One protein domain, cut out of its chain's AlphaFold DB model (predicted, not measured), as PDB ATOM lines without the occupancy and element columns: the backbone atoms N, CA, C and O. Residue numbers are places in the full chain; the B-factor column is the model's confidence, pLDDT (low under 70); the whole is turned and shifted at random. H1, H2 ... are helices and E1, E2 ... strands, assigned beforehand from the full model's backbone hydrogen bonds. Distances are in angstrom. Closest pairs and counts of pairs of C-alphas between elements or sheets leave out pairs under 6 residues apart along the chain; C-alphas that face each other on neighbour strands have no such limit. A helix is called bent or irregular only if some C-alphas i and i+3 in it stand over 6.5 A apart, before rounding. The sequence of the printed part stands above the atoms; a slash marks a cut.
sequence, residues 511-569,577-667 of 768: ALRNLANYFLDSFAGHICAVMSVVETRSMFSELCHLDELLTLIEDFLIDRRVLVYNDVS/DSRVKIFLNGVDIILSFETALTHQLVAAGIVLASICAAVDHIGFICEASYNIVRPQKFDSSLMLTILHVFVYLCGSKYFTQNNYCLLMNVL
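What this domain is: This is residues 511 to 569 and 577 to 667 of the 768 residues of an uncharacterized protein of Nyssa sinensis (UniProt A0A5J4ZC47). Four helices, H3, H4, H5 and H6, stand side by side as an up-and-down bundle, and from one end of it a thin, twisted three-stranded sheet, E1, E3 and E2, reaches away as an arm that makes much of the length. H1 crosses the bundle on H4, H2 makes a corner with the end of H1 on the way to H3, and short H7 and irregular H8 pack on H5. The printed part has 150 residues with eight named helices and three named strands, in the order H1, H2, H3, E1, E2, E3, H4, H5, H6, H7, H8; the sheet runs E1, E3, E2, antiparallel, and the class is mostly helix. The whole is only just compact, close to loose, with a radius of gyration of the C-alphas of 17.6 A and spans of 54 by 41 by 34 A.

How they stand to each other: H1, residues 516 to 532, and H2, residues 534 to 543, touch only at the corner and only just, with 3 pairs of C-alphas within 8 A, the closest being Met 531 and Arg 537 at 5.0 A; they are about perpendicular at 82 degrees. H1 touches H4, residues 598 to 615, with closest C-alphas Cys 528 and Ala 614 at 4.7 A, the same way at a steep tilt of 37 degrees, only just past shallow. H3, residues 546 to 559, touches residues 601 to 608 of H4, opposite ways at a shallow tilt of 28 degrees; the closest C-alphas are Leu 557 and Leu 601, 6.1 A. E1, residues 561 to 566, and E3, residues 587 to 595, are antiparallel neighbours, with N 562 and O 594 within hydrogen-bond range at 2.9 A. E2, residues 579 to 584, forms a hairpin with E3, where N 589 and O 582 are 2.8 A apart; the sheet is only just strongly twisted, its C-alphas lying up to 4.3 A off the best plane, and no named helix is on it. H4 and H5, residues 618 to 629, form a helical hairpin at a shallow tilt of 23 degrees, with closest C-alphas Cys 612 and Ile 618 at 6.0 A; H4 touches H5 with residues 608 to 612 alone, and H5 touches H4 with residues 618 to 621 alone. H5 forms another helical hairpin with H6, residues 636 to 650, at a shallow tilt of 4 degrees; the closest C-alphas are Ser 625 and Leu 643, 6.5 A. H6 touches H4 the same way at a shallow tilt of 24 degrees, with closest C-alphas Ala 613 and Cys 650 at 5.3 A, while H3 and H6 are apart. Residues 618 to 622 of H5 touch H7, residues 653 to 656, with closest C-alphas Ile 618 and Tyr 654 at 6.2 A. H8, residues 658 to 667, touches H5 the same way at a shallow tilt of 25 degrees, with closest C-alphas Tyr 626 and Leu 667 at 7.2 A. In H1, H2, H3, H4 and H6 every O i to N i+4 pair is within hydrogen-bond range; in H5 7 of 8 are, in H8 4 of 6, and H7 is too short for such a pair.

Where its parts are: H1 begins at C-alpha 516, (229.949, 199.164, 250.656), and is 23.7 A long. H2 is 14.2 A and H3 19.8 A long. E1 measures 14.7 A, E2 15.3 A and E3 25.1 A, from C-alpha 587 at (250.874, 215.439, 218.867) to C-alpha 595. H4 is 26.0 A, H5 16.9 A, H6 21.2 A and H7 5.1 A long. H8, 14.6 A, ends at C-alpha 667, (210.970, 212.174, 246.067); it is irregular, with C-alphas 659 and 662 8.3 A apart.

The domain as a whole: The two C-alphas farthest apart are those of Gly 586 and Asn 658, 56.4 A. Residues 570 to 576 are not printed, and C-alphas 569 and 577 are 18.6 A apart across this cut, in the link from E1 to E2. Of the links that are printed whole, H5 to H6 is short and the others are tight. The mean pLDDT of the printed part is 77.1; residues 511 to 519, 542 to 544, 565 to 569, 577 to 588, 630 to 634 and 657 to 660 are under 70.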
ATOM      1  N   ALA A 511     237.417 197.443 244.671       50.25
ATOM      2  CA  ALA A 511     236.314 196.553 244.336       50.25
ATOM      3  C   ALA A 511     235.116 196.849 245.260       50.25
ATOM      4  O   ALA A 511     234.937 196.229 246.308       50.25
ATOM      5  N   LEU A 512     234.266 197.794 244.842       54.12
ATOM      6  CA  LEU A 512     233.071 198.270 245.553       54.12
ATOM      7  C   LEU A 512     232.024 197.159 245.771       54.12
ATOM      8  O   LEU A 512     230.997 197.378 246.404       54.12
ATOM      9  N   ARG A 513     232.292 195.956 245.247       47.81
ATOM     10  CA  ARG A 513     231.409 194.791 245.220       47.81
ATOM     11  C   ARG A 513     231.057 194.246 246.611       47.81
ATOM     12  O   ARG A 513     229.962 193.724 246.743       47.81
ATOM     13  N   ASN A 514     231.910 194.387 247.639       48.59
ATOM     14  CA  ASN A 514     231.713 193.672 248.923       48.59
ATOM     15  C   ASN A 514     231.932 194.484 250.219       48.59
ATOM     16  O   ASN A 514     231.723 193.949 251.306       48.59
ATOM     17  N   LEU A 515     232.344 195.754 250.145       47.19
ATOM     18  CA  LEU A 515     232.708 196.561 251.329       47.19
ATOM     19  C   LEU A 515     231.850 197.817 251.520       47.19
ATOM     20  O   LEU A 515     232.197 198.653 252.352       47.19
ATOM     21  N   ALA A 516     230.734 197.936 250.787       54.38
ATOM     22  CA  ALA A 516     229.949 199.164 250.656       54.38
ATOM     23  C   ALA A 516     229.748 199.897 251.994       54.38
ATOM     24  O   ALA A 516     230.257 200.995 252.142       54.38
ATOM     25  N   ASN A 517     229.138 199.290 253.013       57.84
ATOM     26  CA  ASN A 517     228.808 200.033 254.240       57.84
ATOM     27  C   ASN A 517     230.036 200.425 255.080       57.84
ATOM     28  O   ASN A 517     230.155 201.574 255.489       57.84
ATOM     29  N   TYR A 518     230.987 199.508 255.287       58.38
ATOM     30  CA  TYR A 518     232.190 199.799 256.082       58.38
ATOM     31  C   TYR A 518     233.093 200.837 255.410       58.38
ATOM     32  O   TYR A 518     233.695 201.672 256.083       58.38
ATOM     33  N   PHE A 519     233.181 200.794 254.081       67.81
ATOM     34  CA  PHE A 519     233.950 201.760 253.311       67.81
ATOM     35  C   PHE A 519     233.255 203.126 253.250       67.81
ATOM     36  O   PHE A 519     233.923 204.142 253.424       67.81
ATOM     37  N   LEU A 520     231.927 203.157 253.078       71.31
ATOM     38  CA  LEU A 520     231.117 204.378 253.132       71.31
ATOM     39  C   LEU A 520     231.268 205.096 254.475       71.31
ATOM     40  O   LEU A 520     231.560 206.290 254.494       71.31
ATOM     41  N   ASP A 521     231.127 204.363 255.581       75.31
ATOM     42  CA  ASP A 521     231.240 204.915 256.935       75.31
ATOM     43  C   ASP A 521     232.656 205.424 257.216       75.31
ATOM     44  O   ASP A 521     232.831 206.502 257.787       75.31
ATOM     45  N   SER A 522     233.671 204.671 256.779       80.06
ATOM     46  CA  SER A 522     235.074 205.062 256.915       80.06
ATOM     47  C   SER A 522     235.376 206.330 256.117       80.06
ATOM     48  O   SER A 522     235.862 207.313 256.677       80.06
ATOM     49  N   PHE A 523     235.027 206.363 254.829       83.38
ATOM     50  CA  PHE A 523     235.271 207.518 253.969       83.38
ATOM     51  C   PHE A 523     234.527 208.763 254.463       83.38
ATOM     52  O   PHE A 523     235.140 209.815 254.644       83.38
ATOM     53  N   ALA A 524     233.227 208.647 254.747       84.31
ATOM     54  CA  ALA A 524     232.431 209.760 255.252       84.31
ATOM     55  C   ALA A 524     232.929 210.246 256.619       84.31
ATOM     56  O   ALA A 524     233.019 211.453 256.846       84.31
ATOM     57  N   GLY A 525     233.322 209.324 257.503       82.88
ATOM     58  CA  GLY A 525     233.949 209.638 258.784       82.88
ATOM     59  C   GLY A 525     235.266 210.399 258.620       82.88
ATOM     60  O   GLY A 525     235.480 211.403 259.301       82.88
ATOM     61  N   HIS A 526     236.117 209.986 257.677       84.00
ATOM     62  CA  HIS A 526     237.365 210.678 257.359       84.00
ATOM     63  C   HIS A 526     237.126 212.074 256.782       84.00
ATOM     64  O   HIS A 526     237.750 213.025 257.249       84.00
ATOM     65  N   ILE A 527     236.197 212.234 255.837       86.75
ATOM     66  CA  ILE A 527     235.832 213.555 255.305       86.75
ATOM     67  C   ILE A 527     235.275 214.447 256.417       86.75
ATOM     68  O   ILE A 527     235.702 215.590 256.544       86.75
ATOM     69  N   CYS A 528     234.398 213.931 257.280       84.94
ATOM     70  CA  CYS A 528     233.891 214.685 258.427       84.94
ATOM     71  C   CYS A 528     235.018 215.114 259.377       84.94
ATOM     72  O   CYS A 528     235.041 216.263 259.813       84.94
ATOM     73  N   ALA A 529     235.978 214.231 259.671       87.56
ATOM     74  CA  ALA A 529     237.131 214.557 260.506       87.56
ATOM     75  C   ALA A 529     238.007 215.644 259.862       87.56
ATOM     76  O   ALA A 529     238.322 216.640 260.511       87.56
ATOM     77  N   VAL A 530     238.331 215.500 258.574       83.94
ATOM     78  CA  VAL A 530     239.129 216.466 257.802       83.94
ATOM     79  C   VAL A 530     238.439 217.830 257.745       83.94
ATOM     80  O   VAL A 530     239.065 218.846 258.035       83.94
ATOM     81  N   MET A 531     237.139 217.862 257.448       83.12
ATOM     82  CA  MET A 531     236.352 219.095 257.329       83.12
ATOM     83  C   MET A 531     235.984 219.722 258.685       83.12
ATOM     84  O   MET A 531     235.550 220.875 258.731       83.12
ATOM     85  N   SER A 532     236.156 218.997 259.799       82.56
ATOM     86  CA  SER A 532     235.964 219.542 261.151       82.56
ATOM     87  C   SER A 532     237.112 220.454 261.597       82.56
ATOM     88  O   SER A 532     236.903 221.344 262.425       82.56
ATOM     89  N   VAL A 533     238.307 220.268 261.024       86.75
ATOM     90  CA  VAL A 533     239.476 221.115 261.273       86.75
ATOM     91  C   VAL A 533     239.286 222.439 260.535       86.75
ATOM     92  O   VAL A 533     239.084 222.463 259.320       86.75
ATOM     93  N   VAL A 534     239.331 223.554 261.269       83.62
ATOM     94  CA  VAL A 534     239.009 224.889 260.735       83.62
ATOM     95  C   VAL A 534     239.976 225.285 259.623       83.62
ATOM     96  O   VAL A 534     239.541 225.787 258.588       83.62
ATOM     97  N   GLU A 535     241.263 225.011 259.815       82.12
ATOM     98  CA  GLU A 535     242.336 225.296 258.869       82.12
ATOM     99  C   GLU A 535     242.142 224.505 257.575       82.12
ATOM    100  O   GLU A 535     242.110 225.088 256.495       82.12
ATOM    101  N   THR A 536     241.911 223.193 257.672       78.38
ATOM    102  CA  THR A 536     241.709 222.333 256.499       78.38
ATOM    103  C   THR A 536     240.428 222.679 255.753       78.38
ATOM    104  O   THR A 536     240.424 222.697 254.527       78.38
ATOM    105  N   ARG A 537     239.350 223.029 256.464       79.75
ATOM    106  CA  ARG A 537     238.108 223.518 255.850       79.75
ATOM    107  C   ARG A 537     238.316 224.846 255.121       79.75
ATOM    108  O   ARG A 537     237.754 225.037 254.045       79.75
ATOM    109  N   SER A 538     239.129 225.746 255.678       75.06
ATOM    110  CA  SER A 538     239.504 227.006 255.025       75.06
ATOM    111  C   SER A 538     240.338 226.751 253.770       75.06
ATOM    112  O   SER A 538     240.025 227.292 252.714       75.06
ATOM    113  N   MET A 539     241.338 225.866 253.853       72.75
ATOM    114  CA  MET A 539     242.153 225.460 252.704       72.75
ATOM    115  C   MET A 539     241.313 224.780 251.621       72.75
ATOM    116  O   MET A 539     241.491 225.060 250.443       72.75
ATOM    117  N   PHE A 540     240.365 223.922 251.997       73.56
ATOM    118  CA  PHE A 540     239.462 223.263 251.054       73.56
ATOM    119  C   PHE A 540     238.551 224.275 250.345       73.56
ATOM    120  O   PHE A 540     238.353 224.194 249.135       73.56
ATOM    121  N   SER A 541     238.047 225.272 251.079       71.56
ATOM    122  CA  SER A 541     237.247 226.356 250.505       71.56
ATOM    123  C   SER A 541     238.047 227.241 249.543       71.56
ATOM    124  O   SER A 541     237.472 227.739 248.578       71.56
ATOM    125  N   GLU A 542     239.341 227.451 249.803       69.56
ATOM    126  CA  GLU A 542     240.229 228.296 248.993       69.56
ATOM    127  C   GLU A 542     240.810 227.558 247.772       69.56
ATOM    128  O   GLU A 542     240.940 228.144 246.702       69.56
ATOM    129  N   LEU A 543     241.128 226.265 247.904       65.25
ATOM    130  CA  LEU A 543     241.753 225.461 246.846       65.25
ATOM    131  C   LEU A 543     240.744 224.830 245.886       65.25
ATOM    132  O   LEU A 543     241.024 224.725 244.691       65.25
ATOM    133  N   CYS A 544     239.601 224.381 246.405       66.06
ATOM    134  CA  CYS A 544     238.635 223.587 245.651       66.06
ATOM    135  C   CYS A 544     237.327 224.327 245.375       66.06
ATOM    136  O   CYS A 544     236.421 223.681 244.864       66.06
ATOM    137  N   HIS A 545     237.217 225.621 245.725       78.94
ATOM    138  CA  HIS A 545     236.002 226.433 245.564       78.94
ATOM    139  C   HIS A 545     234.739 225.595 245.790       78.94
ATOM    140  O   HIS A 545     234.082 225.218 244.829       78.94
ATOM    141  N   LEU A 546     234.455 225.235 247.048       84.06
ATOM    142  CA  LEU A 546     233.486 224.194 247.427       84.06
ATOM    143  C   LEU A 546     232.214 224.162 246.558       84.06
ATOM    144  O   LEU A 546     231.842 223.092 246.095       84.06
ATOM    145  N   ASP A 547     231.592 225.312 246.295       86.12
ATOM    146  CA  ASP A 547     230.398 225.401 245.444       86.12
ATOM    147  C   ASP A 547     230.645 224.911 244.001       86.12
ATOM    148  O   ASP A 547     229.843 224.149 243.470       86.12
ATOM    149  N   GLU A 548     231.776 225.269 243.383       88.19
ATOM    150  CA  GLU A 548     232.185 224.790 242.053       88.19
ATOM    151  C   GLU A 548     232.430 223.275 242.044       88.19
ATOM    152  O   GLU A 548     232.056 222.604 241.084       88.19
ATOM    153  N   LEU A 549     233.012 222.718 243.115       88.56
ATOM    154  CA  LEU A 549     233.182 221.269 243.257       88.56
ATOM    155  C   LEU A 549     231.839 220.551 243.371       88.56
ATOM    156  O   LEU A 549     231.627 219.547 242.697       88.56
ATOM    157  N   LEU A 550     230.932 221.047 244.213       91.12
ATOM    158  CA  LEU A 550     229.615 220.441 244.390       91.12
ATOM    159  C   LEU A 550     228.818 220.467 243.080       91.12
ATOM    160  O   LEU A 550     228.281 219.433 242.684       91.12
ATOM    161  N   THR A 551     228.814 221.604 242.374       90.75
ATOM    162  CA  THR A 551     228.183 221.730 241.052       90.75
ATOM    163  C   THR A 551     228.841 220.818 240.019       90.75
ATOM    164  O   THR A 551     228.130 220.145 239.286       90.75
ATOM    165  N   LEU A 552     230.174 220.706 239.992       90.75
ATOM    166  CA  LEU A 552     230.860 219.797 239.067       90.75
ATOM    167  C   LEU A 552     230.449 218.335 239.289       90.75
ATOM    168  O   LEU A 552     230.238 217.596 238.328       90.75
ATOM    169  N   ILE A 553     230.354 217.902 240.549       91.88
ATOM    170  CA  ILE A 553     229.956 216.528 240.866       91.88
ATOM    171  C   ILE A 553     228.479 216.301 240.512       91.88
ATOM    172  O   ILE A 553     228.137 215.242 239.988       91.88
ATOM    173  N   GLU A 554     227.606 217.279 240.762       92.31
ATOM    174  CA  GLU A 554     226.203 217.234 240.340       92.31
ATOM    175  C   GLU A 554     226.078 217.128 238.811       92.31
ATOM    176  O   GLU A 554     225.427 216.206 238.316       92.31
ATOM    177  N   ASP A 555     226.760 218.000 238.066       89.50
ATOM    178  CA  ASP A 555     226.792 217.986 236.602       89.50
ATOM    179  C   ASP A 555     227.302 216.638 236.084       89.50
ATOM    180  O   ASP A 555     226.717 216.061 235.170       89.50
ATOM    181  N   PHE A 556     228.341 216.076 236.707       89.88
ATOM    182  CA  PHE A 556     228.849 214.748 236.370       89.88
ATOM    183  C   PHE A 556     227.798 213.644 236.571       89.88
ATOM    184  O   PHE A 556     227.646 212.774 235.707       89.88
ATOM    185  N   LEU A 557     227.049 213.680 237.677       88.56
ATOM    186  CA  LEU A 557     225.975 212.723 237.951       88.56
ATOM    187  C   LEU A 557     224.822 212.853 236.943       88.56
ATOM    188  O   LEU A 557     224.258 211.832 236.539       88.56
ATOM    189  N   ILE A 558     224.493 214.074 236.512       86.38
ATOM    190  CA  ILE A 558     223.412 214.361 235.555       86.38
ATOM    191  C   ILE A 558     223.819 213.997 234.120       86.38
ATOM    192  O   ILE A 558     223.096 213.260 233.443       86.38
ATOM    193  N   ASP A 559     224.968 214.492 233.657       83.75
ATOM    194  CA  ASP A 559     225.437 214.332 232.278       83.75
ATOM    195  C   ASP A 559     225.988 212.933 232.005       83.75
ATOM    196  O   ASP A 559     225.880 212.443 230.879       83.75
ATOM    197  N   ARG A 560     226.580 212.289 233.020       82.38
ATOM    198  CA  ARG A 560     227.240 210.973 232.944       82.38
ATOM    199  C   ARG A 560     228.301 210.865 231.863       82.38
ATOM    200  O   ARG A 560     228.471 209.806 231.258       82.38
ATOM    201  N   ARG A 561     229.006 211.957 231.596       80.69
ATOM    202  CA  ARG A 561     230.063 211.983 230.590       80.69
ATOM    203  C   ARG A 561     231.418 212.086 231.259       80.69
ATOM    204  O   ARG A 561     231.632 212.953 232.099       80.69
ATOM    205  N   VAL A 562     232.330 211.218 230.845       79.75
ATOM    206  CA  VAL A 562     233.758 211.308 231.146       79.75
ATOM    207  C   VAL A 562     234.473 211.699 229.863       79.75
ATOM    208  O   VAL A 562     234.146 211.206 228.785       79.75
ATOM    209  N   LEU A 563     235.442 212.601 229.971       75.69
ATOM    210  CA  LEU A 563     236.331 212.926 228.866       75.69
ATOM    211  C   LEU A 563     237.509 211.949 228.893       75.69
ATOM    212  O   LEU A 563     238.291 211.954 229.841       75.69
ATOM    213  N   VAL A 564     237.614 211.099 227.874       70.38
ATOM    214  CA  VAL A 564     238.638 210.051 227.785       70.38
ATOM    215  C   VAL A 564     239.644 210.399 226.694       70.38
ATOM    216  O   VAL A 564     239.285 210.913 225.630       70.38
ATOM    217  N   TYR A 565     240.919 210.131 226.982       68.06
ATOM    218  CA  TYR A 565     242.011 210.213 226.021       68.06
ATOM    219  C   TYR A 565     241.998 208.975 225.123       68.06
ATOM    220  O   TYR A 565     242.195 207.863 225.611       68.06
ATOM    221  N   ASN A 566     241.809 209.173 223.818       61.41
ATOM    222  CA  ASN A 566     241.998 208.115 222.835       61.41
ATOM    223  C   ASN A 566     243.336 208.304 222.135       61.41
ATOM    224  O   ASN A 566     243.555 209.316 221.465       61.41
ATOM    225  N   ASP A 567     244.201 207.299 222.246       52.78
ATOM    226  CA  ASP A 567     245.376 207.215 221.390       52.78
ATOM    227  C   ASP A 567     244.937 206.989 219.932       52.78
ATOM    228  O   ASP A 567     243.907 206.362 219.662       52.78
ATOM    229  N   VAL A 568     245.696 207.516 218.974       53.22
ATOM    230  CA  VAL A 568     245.304 207.721 217.562       53.22
ATOM    231  C   VAL A 568     245.183 206.398 216.760       53.22
ATOM    232  O   VAL A 568     245.169 206.400 215.534       53.22
ATOM    233  N   SER A 569     245.052 205.236 217.408       46.69
ATOM    234  CA  SER A 569     245.214 203.916 216.774       46.69
ATOM    235  C   SER A 569     243.930 203.107 216.510       46.69
ATOM    236  O   SER A 569     244.032 201.994 215.991       46.69
ATOM    237  N   ASP A 577     230.150 213.676 216.185       49.41
ATOM    238  CA  ASP A 577     230.387 215.118 216.404       49.41
ATOM    239  C   ASP A 577     230.980 215.496 217.787       49.41
ATOM    240  O   ASP A 577     230.987 216.661 218.173       49.41
ATOM    241  N   SER A 578     231.468 214.536 218.579       56.97
ATOM    242  CA  SER A 578     231.848 214.720 219.993       56.97
ATOM    243  C   SER A 578     233.351 214.593 220.272       56.97
ATOM    244  O   SER A 578     233.743 214.454 221.429       56.97
ATOM    245  N   ARG A 579     234.197 214.601 219.235       61.66
ATOM    246  CA  ARG A 579     235.658 214.503 219.381       61.66
ATOM    247  C   ARG A 579     236.283 215.893 219.451       61.66
ATOM    248  O   ARG A 579     236.177 216.666 218.501       61.66
ATOM    249  N   VAL A 580     236.962 216.195 220.553       66.19
ATOM    250  CA  VAL A 580     237.746 217.423 220.722       66.19
ATOM    251  C   VAL A 580     239.195 217.099 220.388       66.19
ATOM    252  O   VAL A 580     239.806 216.251 221.032       66.19
ATOM    253  N   LYS A 581     239.742 217.750 219.360       64.25
ATOM    254  CA  LYS A 581     241.163 217.638 219.021       64.25
ATOM    255  C   LYS A 581     241.932 218.744 219.729       64.25
ATOM    256  O   LYS A 581     241.630 219.918 219.516       64.25
ATOM    257  N   ILE A 582     242.902 218.370 220.550       67.69
ATOM    258  CA  ILE A 582     243.812 219.298 221.218       67.69
ATOM    259  C   ILE A 582     245.223 219.014 220.714       67.69
ATOM    260  O   ILE A 582     245.670 217.874 220.738       67.69
ATOM    261  N   PHE A 583     245.923 220.048 220.256       54.84
ATOM    262  CA  PHE A 583     247.316 219.924 219.841       54.84
ATOM    263  C   PHE A 583     248.224 220.202 221.041       54.84
ATOM    264  O   PHE A 583     248.280 221.334 221.520       54.84
ATOM    265  N   LEU A 584     248.908 219.173 221.542       53.91
ATOM    266  CA  LEU A 584     249.782 219.252 222.716       53.91
ATOM    267  C   LEU A 584     251.140 218.635 222.371       53.91
ATOM    268  O   LEU A 584     251.214 217.511 221.885       53.91
ATOM    269  N   ASN A 585     252.224 219.388 222.587       50.41
ATOM    270  CA  ASN A 585     253.611 218.956 222.339       50.41
ATOM    271  C   ASN A 585     253.888 218.371 220.937       50.41
ATOM    272  O   ASN A 585     254.740 217.501 220.781       50.41
ATOM    273  N   GLY A 586     253.194 218.848 219.900       55.31
ATOM    274  CA  GLY A 586     253.395 218.359 218.532       55.31
ATOM    275  C   GLY A 586     252.577 217.117 218.161       55.31
ATOM    276  O   GLY A 586     252.706 216.642 217.034       55.31
ATOM    277  N   VAL A 587     251.740 216.608 219.074       58.88
ATOM    278  CA  VAL A 587     250.874 215.439 218.867       58.88
ATOM    279  C   VAL A 587     249.404 215.862 218.923       58.88
ATOM    280  O   VAL A 587     248.987 216.622 219.802       58.88
ATOM    281  N   ASP A 588     248.610 215.362 217.973       68.12
ATOM    282  CA  ASP A 588     247.153 215.502 217.983       68.12
ATOM    283  C   ASP A 588     246.554 214.577 219.051       68.12
ATOM    284  O   ASP A 588     246.461 213.365 218.861       68.12
ATOM    285  N   ILE A 589     246.108 215.152 220.166       70.62
ATOM    286  CA  ILE A 589     245.356 214.442 221.198       70.62
ATOM    287  C   ILE A 589     243.872 214.470 220.836       70.62
ATOM    288  O   ILE A 589     243.270 215.537 220.698       70.62
ATOM    289  N   ILE A 590     243.263 213.291 220.704       72.38
ATOM    290  CA  ILE A 590     241.826 213.156 220.468       72.38
ATOM    291  C   ILE A 590     241.151 212.828 221.796       72.38
ATOM    292  O   ILE A 590     241.281 211.726 222.324       72.38
ATOM    293  N   LEU A 591     240.380 213.778 222.311       73.31
ATOM    294  CA  LEU A 591     239.502 213.553 223.448       73.31
ATOM    295  C   LEU A 591     238.105 213.193 222.950       73.31
ATOM    296  O   LEU A 591     237.584 213.820 222.022       73.31
ATOM    297  N   SER A 592     237.476 212.203 223.571       74.44
ATOM    298  CA  SER A 592     236.071 211.876 223.325       74.44
ATOM    299  C   SER A 592     235.289 211.808 224.619       74.44
ATOM    300  O   SER A 592     235.800 211.364 225.645       74.44
ATOM    301  N   PHE A 593     234.023 212.200 224.548       75.69
ATOM    302  CA  PHE A 593     233.085 211.937 225.625       75.69
ATOM    303  C   PHE A 593     232.636 210.478 225.585       75.69
ATOM    304  O   PHE A 593     232.074 210.028 224.587       75.69
ATOM    305  N   GLU A 594     232.853 209.774 226.686       77.12
ATOM    306  CA  GLU A 594     232.339 208.433 226.939       77.12
ATOM    307  C   GLU A 594     231.325 208.458 228.083       77.12
ATOM    308  O   GLU A 594     231.307 209.378 228.905       77.12
ATOM    309  N   THR A 595     230.463 207.447 228.135       80.19
ATOM    310  CA  THR A 595     229.527 207.272 229.248       80.19
ATOM    311  C   THR A 595     230.294 206.822 230.491       80.19
ATOM    312  O   THR A 595     231.025 205.836 230.445       80.19
ATOM    313  N   ALA A 596     230.103 207.521 231.610       83.12
ATOM    314  CA  ALA A 596     230.677 207.155 232.900       83.12
ATOM    315  C   ALA A 596     230.229 205.750 233.334       83.12
ATOM    316  O   ALA A 596     229.056 205.390 233.196       83.12
ATOM    317  N   LEU A 597     231.143 204.971 233.913       83.00
ATOM    318  CA  LEU A 597     230.829 203.638 234.423       83.00
ATOM    319  C   LEU A 597     229.982 203.734 235.701       83.00
ATOM    320  O   LEU A 597     230.157 204.639 236.518       83.00
ATOM    321  N   THR A 598     229.102 202.755 235.927       81.62
ATOM    322  CA  THR A 598     228.177 202.716 237.076       81.62
ATOM    323  C   THR A 598     228.889 202.928 238.414       81.62
ATOM    324  O   THR A 598     228.436 203.715 239.241       81.62
ATOM    325  N   HIS A 599     230.042 202.289 238.621       76.81
ATOM    326  CA  HIS A 599     230.810 202.430 239.860       76.81
ATOM    327  C   HIS A 599     231.402 203.839 240.043       76.81
ATOM    328  O   HIS A 599     231.502 204.299 241.176       76.81
ATOM    329  N   GLN A 600     231.740 204.549 238.958       83.56
ATOM    330  CA  GLN A 600     232.215 205.936 239.016       83.56
ATOM    331  C   GLN A 600     231.083 206.886 239.420       83.56
ATOM    332  O   GLN A 600     231.297 207.799 240.210       83.56
ATOM    333  N   LEU A 601     229.864 206.645 238.929       86.94
ATOM    334  CA  LEU A 601     228.679 207.426 239.295       86.94
ATOM    335  C   LEU A 601     228.270 207.189 240.753       86.94
ATOM    336  O   LEU A 601     227.970 208.137 241.476       86.94
ATOM    337  N   VAL A 602     228.321 205.941 241.224       85.62
ATOM    338  CA  VAL A 602     228.089 205.639 242.645       85.62
ATOM    339  C   VAL A 602     229.169 206.288 243.511       85.62
ATOM    340  O   VAL A 602     228.833 206.957 244.481       85.62
ATOM    341  N   ALA A 603     230.447 206.177 243.136       86.06
ATOM    342  CA  ALA A 603     231.551 206.840 243.830       86.06
ATOM    343  C   ALA A 603     231.373 208.364 243.903       86.06
ATOM    344  O   ALA A 603     231.514 208.946 244.976       86.06
ATOM    345  N   ALA A 604     230.991 209.004 242.797       89.69
ATOM    346  CA  ALA A 604     230.663 210.426 242.770       89.69
ATOM    347  C   ALA A 604     229.540 210.772 243.756       89.69
ATOM    348  O   ALA A 604     229.662 211.733 244.513       89.69
ATOM    349  N   GLY A 605     228.483 209.955 243.810       90.69
ATOM    350  CA  GLY A 605     227.396 210.130 244.770       90.69
ATOM    351  C   GLY A 605     227.858 210.016 246.229       90.69
ATOM    352  O   GLY A 605     227.447 210.805 247.079       90.69
ATOM    353  N   ILE A 606     228.766 209.082 246.521       89.00
ATOM    354  CA  ILE A 606     229.370 208.916 247.851       89.00
ATOM    355  C   ILE A 606     230.171 210.155 248.240       89.00
ATOM    356  O   ILE A 606     230.005 210.678 249.343       89.00
ATOM    357  N   VAL A 607     231.032 210.626 247.336       90.50
ATOM    358  CA  VAL A 607     231.867 211.813 247.546       90.50
ATOM    359  C   VAL A 607     230.987 213.031 247.800       90.50
ATOM    360  O   VAL A 607     231.176 213.717 248.806       90.50
ATOM    361  N   LEU A 608     229.979 213.248 246.951       92.56
ATOM    362  CA  LEU A 608     229.066 214.378 247.061       92.56
ATOM    363  C   LEU A 608     228.335 214.390 248.407       92.56
ATOM    364  O   LEU A 608     228.378 215.383 249.133       92.56
ATOM    365  N   ALA A 609     227.705 213.273 248.775       92.06
ATOM    366  CA  ALA A 609     226.968 213.172 250.030       92.06
ATOM    367  C   ALA A 609     227.873 213.280 251.261       92.06
ATOM    368  O   ALA A 609     227.488 213.927 252.232       92.06
ATOM    369  N   SER A 610     229.082 212.715 251.217       90.81
ATOM    370  CA  SER A 610     230.046 212.801 252.323       90.81
ATOM    371  C   SER A 610     230.503 214.238 252.567       90.81
ATOM    372  O   SER A 610     230.519 214.693 253.711       90.81
ATOM    373  N   ILE A 611     230.836 214.973 251.500       90.06
ATOM    374  CA  ILE A 611     231.240 216.381 251.599       90.06
ATOM    375  C   ILE A 611     230.068 217.214 252.121       90.06
ATOM    376  O   ILE A 611     230.219 217.910 253.122       90.06
ATOM    377  N   CYS A 612     228.885 217.100 251.509       91.06
ATOM    378  CA  CYS A 612     227.705 217.869 251.913       91.06
ATOM    379  C   CYS A 612     227.256 217.582 253.349       91.06
ATOM    380  O   CYS A 612     226.852 218.509 254.053       91.06
ATOM    381  N   ALA A 613     227.346 216.331 253.806       90.00
ATOM    382  CA  ALA A 613     227.066 215.972 255.192       90.00
ATOM    383  C   ALA A 613     228.075 216.612 256.160       90.00
ATOM    384  O   ALA A 613     227.681 217.090 257.226       90.00
ATOM    385  N   ALA A 614     229.355 216.668 255.778       88.88
ATOM    386  CA  ALA A 614     230.417 217.261 256.583       88.88
ATOM    387  C   ALA A 614     230.328 218.796 256.675       88.88
ATOM    388  O   ALA A 614     230.615 219.361 257.731       88.88
ATOM    389  N   VAL A 615     229.913 219.473 255.597       87.94
ATOM    390  CA  VAL A 615     229.749 220.942 255.568       87.94
ATOM    391  C   VAL A 615     228.342 221.426 255.939       87.94
ATOM    392  O   VAL A 615     228.114 222.627 256.007       87.94
ATOM    393  N   ASP A 616     227.403 220.513 256.202       87.44
ATOM    394  CA  ASP A 616     225.982 220.796 256.478       87.44
ATOM    395  C   ASP A 616     225.222 221.453 255.298       87.44
ATOM    396  O   ASP A 616     224.190 222.100 255.475       87.44
ATOM    397  N   HIS A 617     225.674 221.224 254.058       88.44
ATOM    398  CA  HIS A 617     225.005 221.654 252.817       88.44
ATOM    399  C   HIS A 617     223.927 220.649 252.370       88.44
ATOM    400  O   HIS A 617     223.859 220.225 251.216       88.44
ATOM    401  N   ILE A 618     223.039 220.260 253.287       88.38
ATOM    402  CA  ILE A 618     221.995 219.253 253.018       88.38
ATOM    403  C   ILE A 618     221.005 219.727 251.941       88.38
ATOM    404  O   ILE A 618     220.545 218.927 251.129       88.38
ATOM    405  N   GLY A 619     220.746 221.037 251.866       86.06
ATOM    406  CA  GLY A 619     219.861 221.619 250.854       86.06
ATOM    407  C   GLY A 619     220.357 221.401 249.422       86.06
ATOM    408  O   GLY A 619     219.540 221.172 248.536       86.06
ATOM    409  N   PHE A 620     221.680 221.390 249.216       88.81
ATOM    410  CA  PHE A 620     222.289 221.097 247.916       88.81
ATOM    411  C   PHE A 620     222.014 219.651 247.498       88.81
ATOM    412  O   PHE A 620     221.552 219.395 246.393       88.81
ATOM    413  N   ILE A 621     222.209 218.697 248.416       90.31
ATOM    414  CA  ILE A 621     221.902 217.282 248.172       90.31
ATOM    415  C   ILE A 621     220.424 217.094 247.828       90.31
ATOM    416  O   ILE A 621     220.098 216.343 246.917       90.31
ATOM    417  N   CYS A 622     219.523 217.787 248.525       86.75
ATOM    418  CA  CYS A 622     218.094 217.737 248.240       86.75
ATOM    419  C   CYS A 622     217.744 218.196 246.812       86.75
ATOM    420  O   CYS A 622     216.865 217.605 246.182       86.75
ATOM    421  N   GLU A 623     218.407 219.243 246.322       86.69
ATOM    422  CA  GLU A 623     218.244 219.768 244.964       86.69
ATOM    423  C   GLU A 623     218.863 218.830 243.919       86.69
ATOM    424  O   GLU A 623     218.179 218.433 242.973       86.69
ATOM    425  N   ALA A 624     220.086 218.354 244.165       88.19
ATOM    426  CA  ALA A 624     220.765 217.375 243.323       88.19
ATOM    427  C   ALA A 624     219.957 216.074 243.186       88.19
ATOM    428  O   ALA A 624     219.786 215.566 242.081       88.19
ATOM    429  N   SER A 625     219.368 215.559 244.273       87.31
ATOM    430  CA  SER A 625     218.470 214.394 244.239       87.31
ATOM    431  C   SER A 625     217.318 214.568 243.262       87.31
ATOM    432  O   SER A 625     216.925 213.627 242.579       87.31
ATOM    433  N   TYR A 626     216.755 215.768 243.198       82.25
ATOM    434  CA  TYR A 626     215.689 216.077 242.262       82.25
ATOM    435  C   TYR A 626     216.210 216.197 240.824       82.25
ATOM    436  O   TYR A 626     215.610 215.628 239.911       82.25
ATOM    437  N   ASN A 627     217.347 216.864 240.623       82.25
ATOM    438  CA  ASN A 627     217.960 217.015 239.305       82.25
ATOM    439  C   ASN A 627     218.456 215.687 238.716       82.25
ATOM    440  O   ASN A 627     218.435 215.528 237.500       82.25
ATOM    441  N   ILE A 628     218.824 214.719 239.558       81.56
ATOM    442  CA  ILE A 628     219.156 213.338 239.173       81.56
ATOM    443  C   ILE A 628     217.902 212.556 238.767       81.56
ATOM    444  O   ILE A 628     217.965 211.702 237.892       81.56
ATOM    445  N   VAL A 629     216.753 212.840 239.376       75.19
ATOM    446  CA  VAL A 629     215.496 212.132 239.089       75.19
ATOM    447  C   VAL A 629     214.774 212.683 237.855       75.19
ATOM    448  O   VAL A 629     214.048 211.958 237.183       75.19
ATOM    449  N   ARG A 630     214.992 213.958 237.529       68.88
ATOM    450  CA  ARG A 630     214.413 214.661 236.375       68.88
ATOM    451  C   ARG A 630     214.726 214.069 234.979       68.88
ATOM    452  O   ARG A 630     213.862 214.186 234.110       68.88
ATOM    453  N   PRO A 631     215.915 213.519 234.666       60.62
ATOM    454  CA  PRO A 631     216.261 213.119 233.305       60.62
ATOM    455  C   PRO A 631     215.788 211.689 232.997       60.62
ATOM    456  O   PRO A 631     216.191 210.741 233.666       60.62
ATOM    457  N   GLN A 632     215.071 211.504 231.880       54.22
ATOM    458  CA  GLN A 632     214.592 210.210 231.336       54.22
ATOM    459  C   GLN A 632     215.684 209.185 230.943       54.22
ATOM    460  O   GLN A 632     215.412 208.217 230.236       54.22
ATOM    461  N   LYS A 633     216.939 209.390 231.353       58.28
ATOM    462  CA  LYS A 633     218.101 208.593 230.930       58.28
ATOM    463  C   LYS A 633     218.673 207.700 232.032       58.28
ATOM    464  O   LYS A 633     219.723 207.101 231.820       58.28
ATOM    465  N   PHE A 634     218.114 207.673 233.243       60.75
ATOM    466  CA  PHE A 634     218.609 206.822 234.341       60.75
ATOM    467  C   PHE A 634     218.082 205.395 234.237       60.75
ATOM    468  O   PHE A 634     216.878 205.190 234.124       60.75
ATOM    469  N   ASP A 635     218.981 204.416 234.371       70.25
ATOM    470  CA  ASP A 635     218.568 203.094 234.825       70.25
ATOM    471  C   ASP A 635     217.985 203.264 236.229       70.25
ATOM    472  O   ASP A 635     218.669 203.760 237.133       70.25
ATOM    473  N   SER A 636     216.721 202.873 236.418       72.81
ATOM    474  CA  SER A 636     215.995 203.049 237.684       72.81
ATOM    475  C   SER A 636     216.784 202.504 238.882       72.81
ATOM    476  O   SER A 636     216.756 203.097 239.955       72.81
ATOM    477  N   SER A 637     217.548 201.423 238.688       74.75
ATOM    478  CA  SER A 637     218.415 200.817 239.709       74.75
ATOM    479  C   SER A 637     219.585 201.720 240.143       74.75
ATOM    480  O   SER A 637     219.843 201.877 241.340       74.75
ATOM    481  N   LEU A 638     220.262 202.387 239.201       80.12
ATOM    482  CA  LEU A 638     221.394 203.274 239.503       80.12
ATOM    483  C   LEU A 638     220.937 204.554 240.210       80.12
ATOM    484  O   LEU A 638     221.537 204.968 241.200       80.12
ATOM    485  N   MET A 639     219.853 205.164 239.732       82.25
ATOM    486  CA  MET A 639     219.272 206.339 240.383       82.25
ATOM    487  C   MET A 639     218.848 206.022 241.818       82.25
ATOM    488  O   MET A 639     219.193 206.762 242.738       82.25
ATOM    489  N   LEU A 640     218.143 204.903 242.022       81.38
ATOM    490  CA  LEU A 640     217.771 204.450 243.360       81.38
ATOM    491  C   LEU A 640     219.007 204.241 244.233       81.38
ATOM    492  O   LEU A 640     219.017 204.703 245.369       81.38
ATOM    493  N   THR A 641     220.059 203.618 243.702       83.44
ATOM    494  CA  THR A 641     221.322 203.414 244.424       83.44
ATOM    495  C   THR A 641     221.914 204.735 244.922       83.44
ATOM    496  O   THR A 641     222.216 204.866 246.106       83.44
ATOM    497  N   ILE A 642     222.027 205.743 244.052       87.81
ATOM    498  CA  ILE A 642     222.582 207.056 244.418       87.81
ATOM    499  C   ILE A 642     221.713 207.746 245.483       87.81
ATOM    500  O   ILE A 642     222.235 208.245 246.479       87.81
ATOM    501  N   LEU A 643     220.384 207.714 245.335       88.56
ATOM    502  CA  LEU A 643     219.461 208.302 246.314       88.56
ATOM    503  C   LEU A 643     219.536 207.609 247.683       88.56
ATOM    504  O   LEU A 643     219.456 208.274 248.719       88.56
ATOM    505  N   HIS A 644     219.722 206.289 247.710       85.94
ATOM    506  CA  HIS A 644     219.927 205.548 248.954       85.94
ATOM    507  C   HIS A 644     221.254 205.900 249.619       85.94
ATOM    508  O   HIS A 644     221.280 206.088 250.834       85.94
ATOM    509  N   VAL A 645     222.331 206.051 248.844       87.75
ATOM    510  CA  VAL A 645     223.628 206.525 249.351       87.75
ATOM    511  C   VAL A 645     223.487 207.906 249.990       87.75
ATOM    512  O   VAL A 645     223.990 208.125 251.093       87.75
ATOM    513  N   PHE A 646     222.756 208.823 249.353       90.62
ATOM    514  CA  PHE A 646     222.538 210.162 249.899       90.62
ATOM    515  C   PHE A 646     221.835 210.127 251.252       90.62
ATOM    516  O   PHE A 646     222.283 210.782 252.191       90.62
ATOM    517  N   VAL A 647     220.767 209.339 251.379       87.94
ATOM    518  CA  VAL A 647     220.037 209.224 252.648       87.94
ATOM    519  C   VAL A 647     220.845 208.483 253.707       87.94
ATOM    520  O   VAL A 647     220.809 208.875 254.871       87.94
ATOM    521  N   TYR A 648     221.592 207.451 253.319       85.88
ATOM    522  CA  TYR A 648     222.470 206.717 254.225       85.88
ATOM    523  C   TYR A 648     223.500 207.649 254.876       85.88
ATOM    524  O   TYR A 648     223.610 207.685 256.099       85.88
ATOM    525  N   LEU A 649     224.188 208.462 254.070       87.75
ATOM    526  CA  LEU A 649     225.258 209.347 254.537       87.75
ATOM    527  C   LEU A 649     224.748 210.637 255.198       87.75
ATOM    528  O   LEU A 649     225.312 211.086 256.193       87.75
ATOM    529  N   CYS A 650     223.669 211.234 254.685       86.31
ATOM    530  CA  CYS A 650     223.093 212.457 255.261       86.31
ATOM    531  C   CYS A 650     222.204 212.174 256.486       86.31
ATOM    532  O   CYS A 650     221.862 213.089 257.243       86.31
ATOM    533  N   GLY A 651     221.797 210.917 256.679       84.38
ATOM    534  CA  GLY A 651     220.935 210.479 257.767       84.38
ATOM    535  C   GLY A 651     219.579 211.192 257.787       84.38
ATOM    536  O   GLY A 651     219.030 211.607 256.766       84.38
ATOM    537  N   SER A 652     219.025 211.374 258.988       80.62
ATOM    538  CA  SER A 652     217.715 212.013 259.171       80.62
ATOM    539  C   SER A 652     217.684 213.480 258.737       80.62
ATOM    540  O   SER A 652     216.611 213.974 258.379       80.62
ATOM    541  N   LYS A 653     218.840 214.165 258.703       82.88
ATOM    542  CA  LYS A 653     218.938 215.568 258.274       82.88
ATOM    543  C   LYS A 653     218.357 215.774 256.878       82.88
ATOM    544  O   LYS A 653     217.668 216.772 256.660       82.88
ATOM    545  N   TYR A 654     218.536 214.788 255.999       83.00
ATOM    546  CA  TYR A 654     218.033 214.768 254.625       83.00
ATOM    547  C   TYR A 654     216.526 215.074 254.523       83.00
ATOM    548  O   TYR A 654     216.087 215.752 253.602       83.00
ATOM    549  N   PHE A 655     215.715 214.630 255.492       81.00
ATOM    550  CA  PHE A 655     214.260 214.832 255.470       81.00
ATOM    551  C   PHE A 655     213.767 216.008 256.322       81.00
ATOM    552  O   PHE A 655     212.590 216.355 256.255       81.00
ATOM    553  N   THR A 656     214.628 216.606 257.147       72.88
ATOM    554  CA  THR A 656     214.215 217.595 258.164       72.88
ATOM    555  C   THR A 656     214.217 219.048 257.681       72.88
ATOM    556  O   THR A 656     213.809 219.943 258.423       72.88
ATOM    557  N   GLN A 657     214.654 219.320 256.449       66.75
ATOM    558  CA  GLN A 657     214.806 220.691 255.964       66.75
ATOM    559  C   GLN A 657     213.472 221.282 255.468       66.75
ATOM    560  O   GLN A 657     212.986 220.972 254.379       66.75
ATOM    561  N   ASN A 658     212.894 222.190 256.266       59.53
ATOM    562  CA  ASN A 658     211.543 222.749 256.074       59.53
ATOM    563  C   ASN A 658     211.287 223.427 254.713       59.53
ATOM    564  O   ASN A 658     210.142 223.486 254.264       59.53
ATOM    565  N   ASN A 659     212.330 223.930 254.048       64.19
ATOM    566  CA  ASN A 659     212.198 224.596 252.747       64.19
ATOM    567  C   ASN A 659     211.904 223.614 251.599       64.19
ATOM    568  O   ASN A 659     211.426 224.038 250.552       64.19
ATOM    569  N   TYR A 660     212.118 222.310 251.810       68.00
ATOM    570  CA  TYR A 660     211.990 221.269 250.785       68.00
ATOM    571  C   TYR A 660     210.918 220.220 251.117       68.00
ATOM    572  O   TYR A 660     210.878 219.165 250.492       68.00
ATOM    573  N   CYS A 661     210.003 220.492 252.059       71.94
ATOM    574  CA  CYS A 661     208.992 219.520 252.505       71.94
ATOM    575  C   CYS A 661     208.162 218.907 251.362       71.94
ATOM    576  O   CYS A 661     207.899 217.707 251.366       71.94
ATOM    577  N   LEU A 662     207.742 219.710 250.376       76.38
ATOM    578  CA  LEU A 662     206.976 219.206 249.228       76.38
ATOM    579  C   LEU A 662     207.854 218.364 248.293       76.38
ATOM    580  O   LEU A 662     207.437 217.283 247.891       76.38
ATOM    581  N   LEU A 663     209.071 218.832 248.000       77.94
ATOM    582  CA  LEU A 663     210.045 218.130 247.163       77.94
ATOM    583  C   LEU A 663     210.400 216.761 247.751       77.94
ATOM    584  O   LEU A 663     210.359 215.754 247.052       77.94
ATOM    585  N   MET A 664     210.670 216.712 249.056       80.06
ATOM    586  CA  MET A 664     210.972 215.471 249.764       80.06
ATOM    587  C   MET A 664     209.789 214.507 249.772       80.06
ATOM    588  O   MET A 664     209.997 213.306 249.641       80.06
ATOM    589  N   ASN A 665     208.552 215.002 249.868       79.25
ATOM    590  CA  ASN A 665     207.367 214.149 249.750       79.25
ATOM    591  C   ASN A 665     207.235 213.550 248.343       79.25
ATOM    592  O   ASN A 665     206.942 212.364 248.221       79.25
ATOM    593  N   VAL A 666     207.493 214.341 247.294       80.12
ATOM    594  CA  VAL A 666     207.507 213.854 245.904       80.12
ATOM    595  C   VAL A 666     208.604 212.804 245.715       80.12
ATOM    596  O   VAL A 666     208.318 211.714 245.229       80.12
ATOM    597  N   LEU A 667     209.832 213.093 246.160       81.62
ATOM    598  CA  LEU A 667     210.970 212.174 246.067       81.62
ATOM    599  C   LEU A 667     210.716 210.866 246.823       81.62
ATOM    600  O   LEU A 667     210.910 209.798 246.251       81.62
TER     601      LEU A 667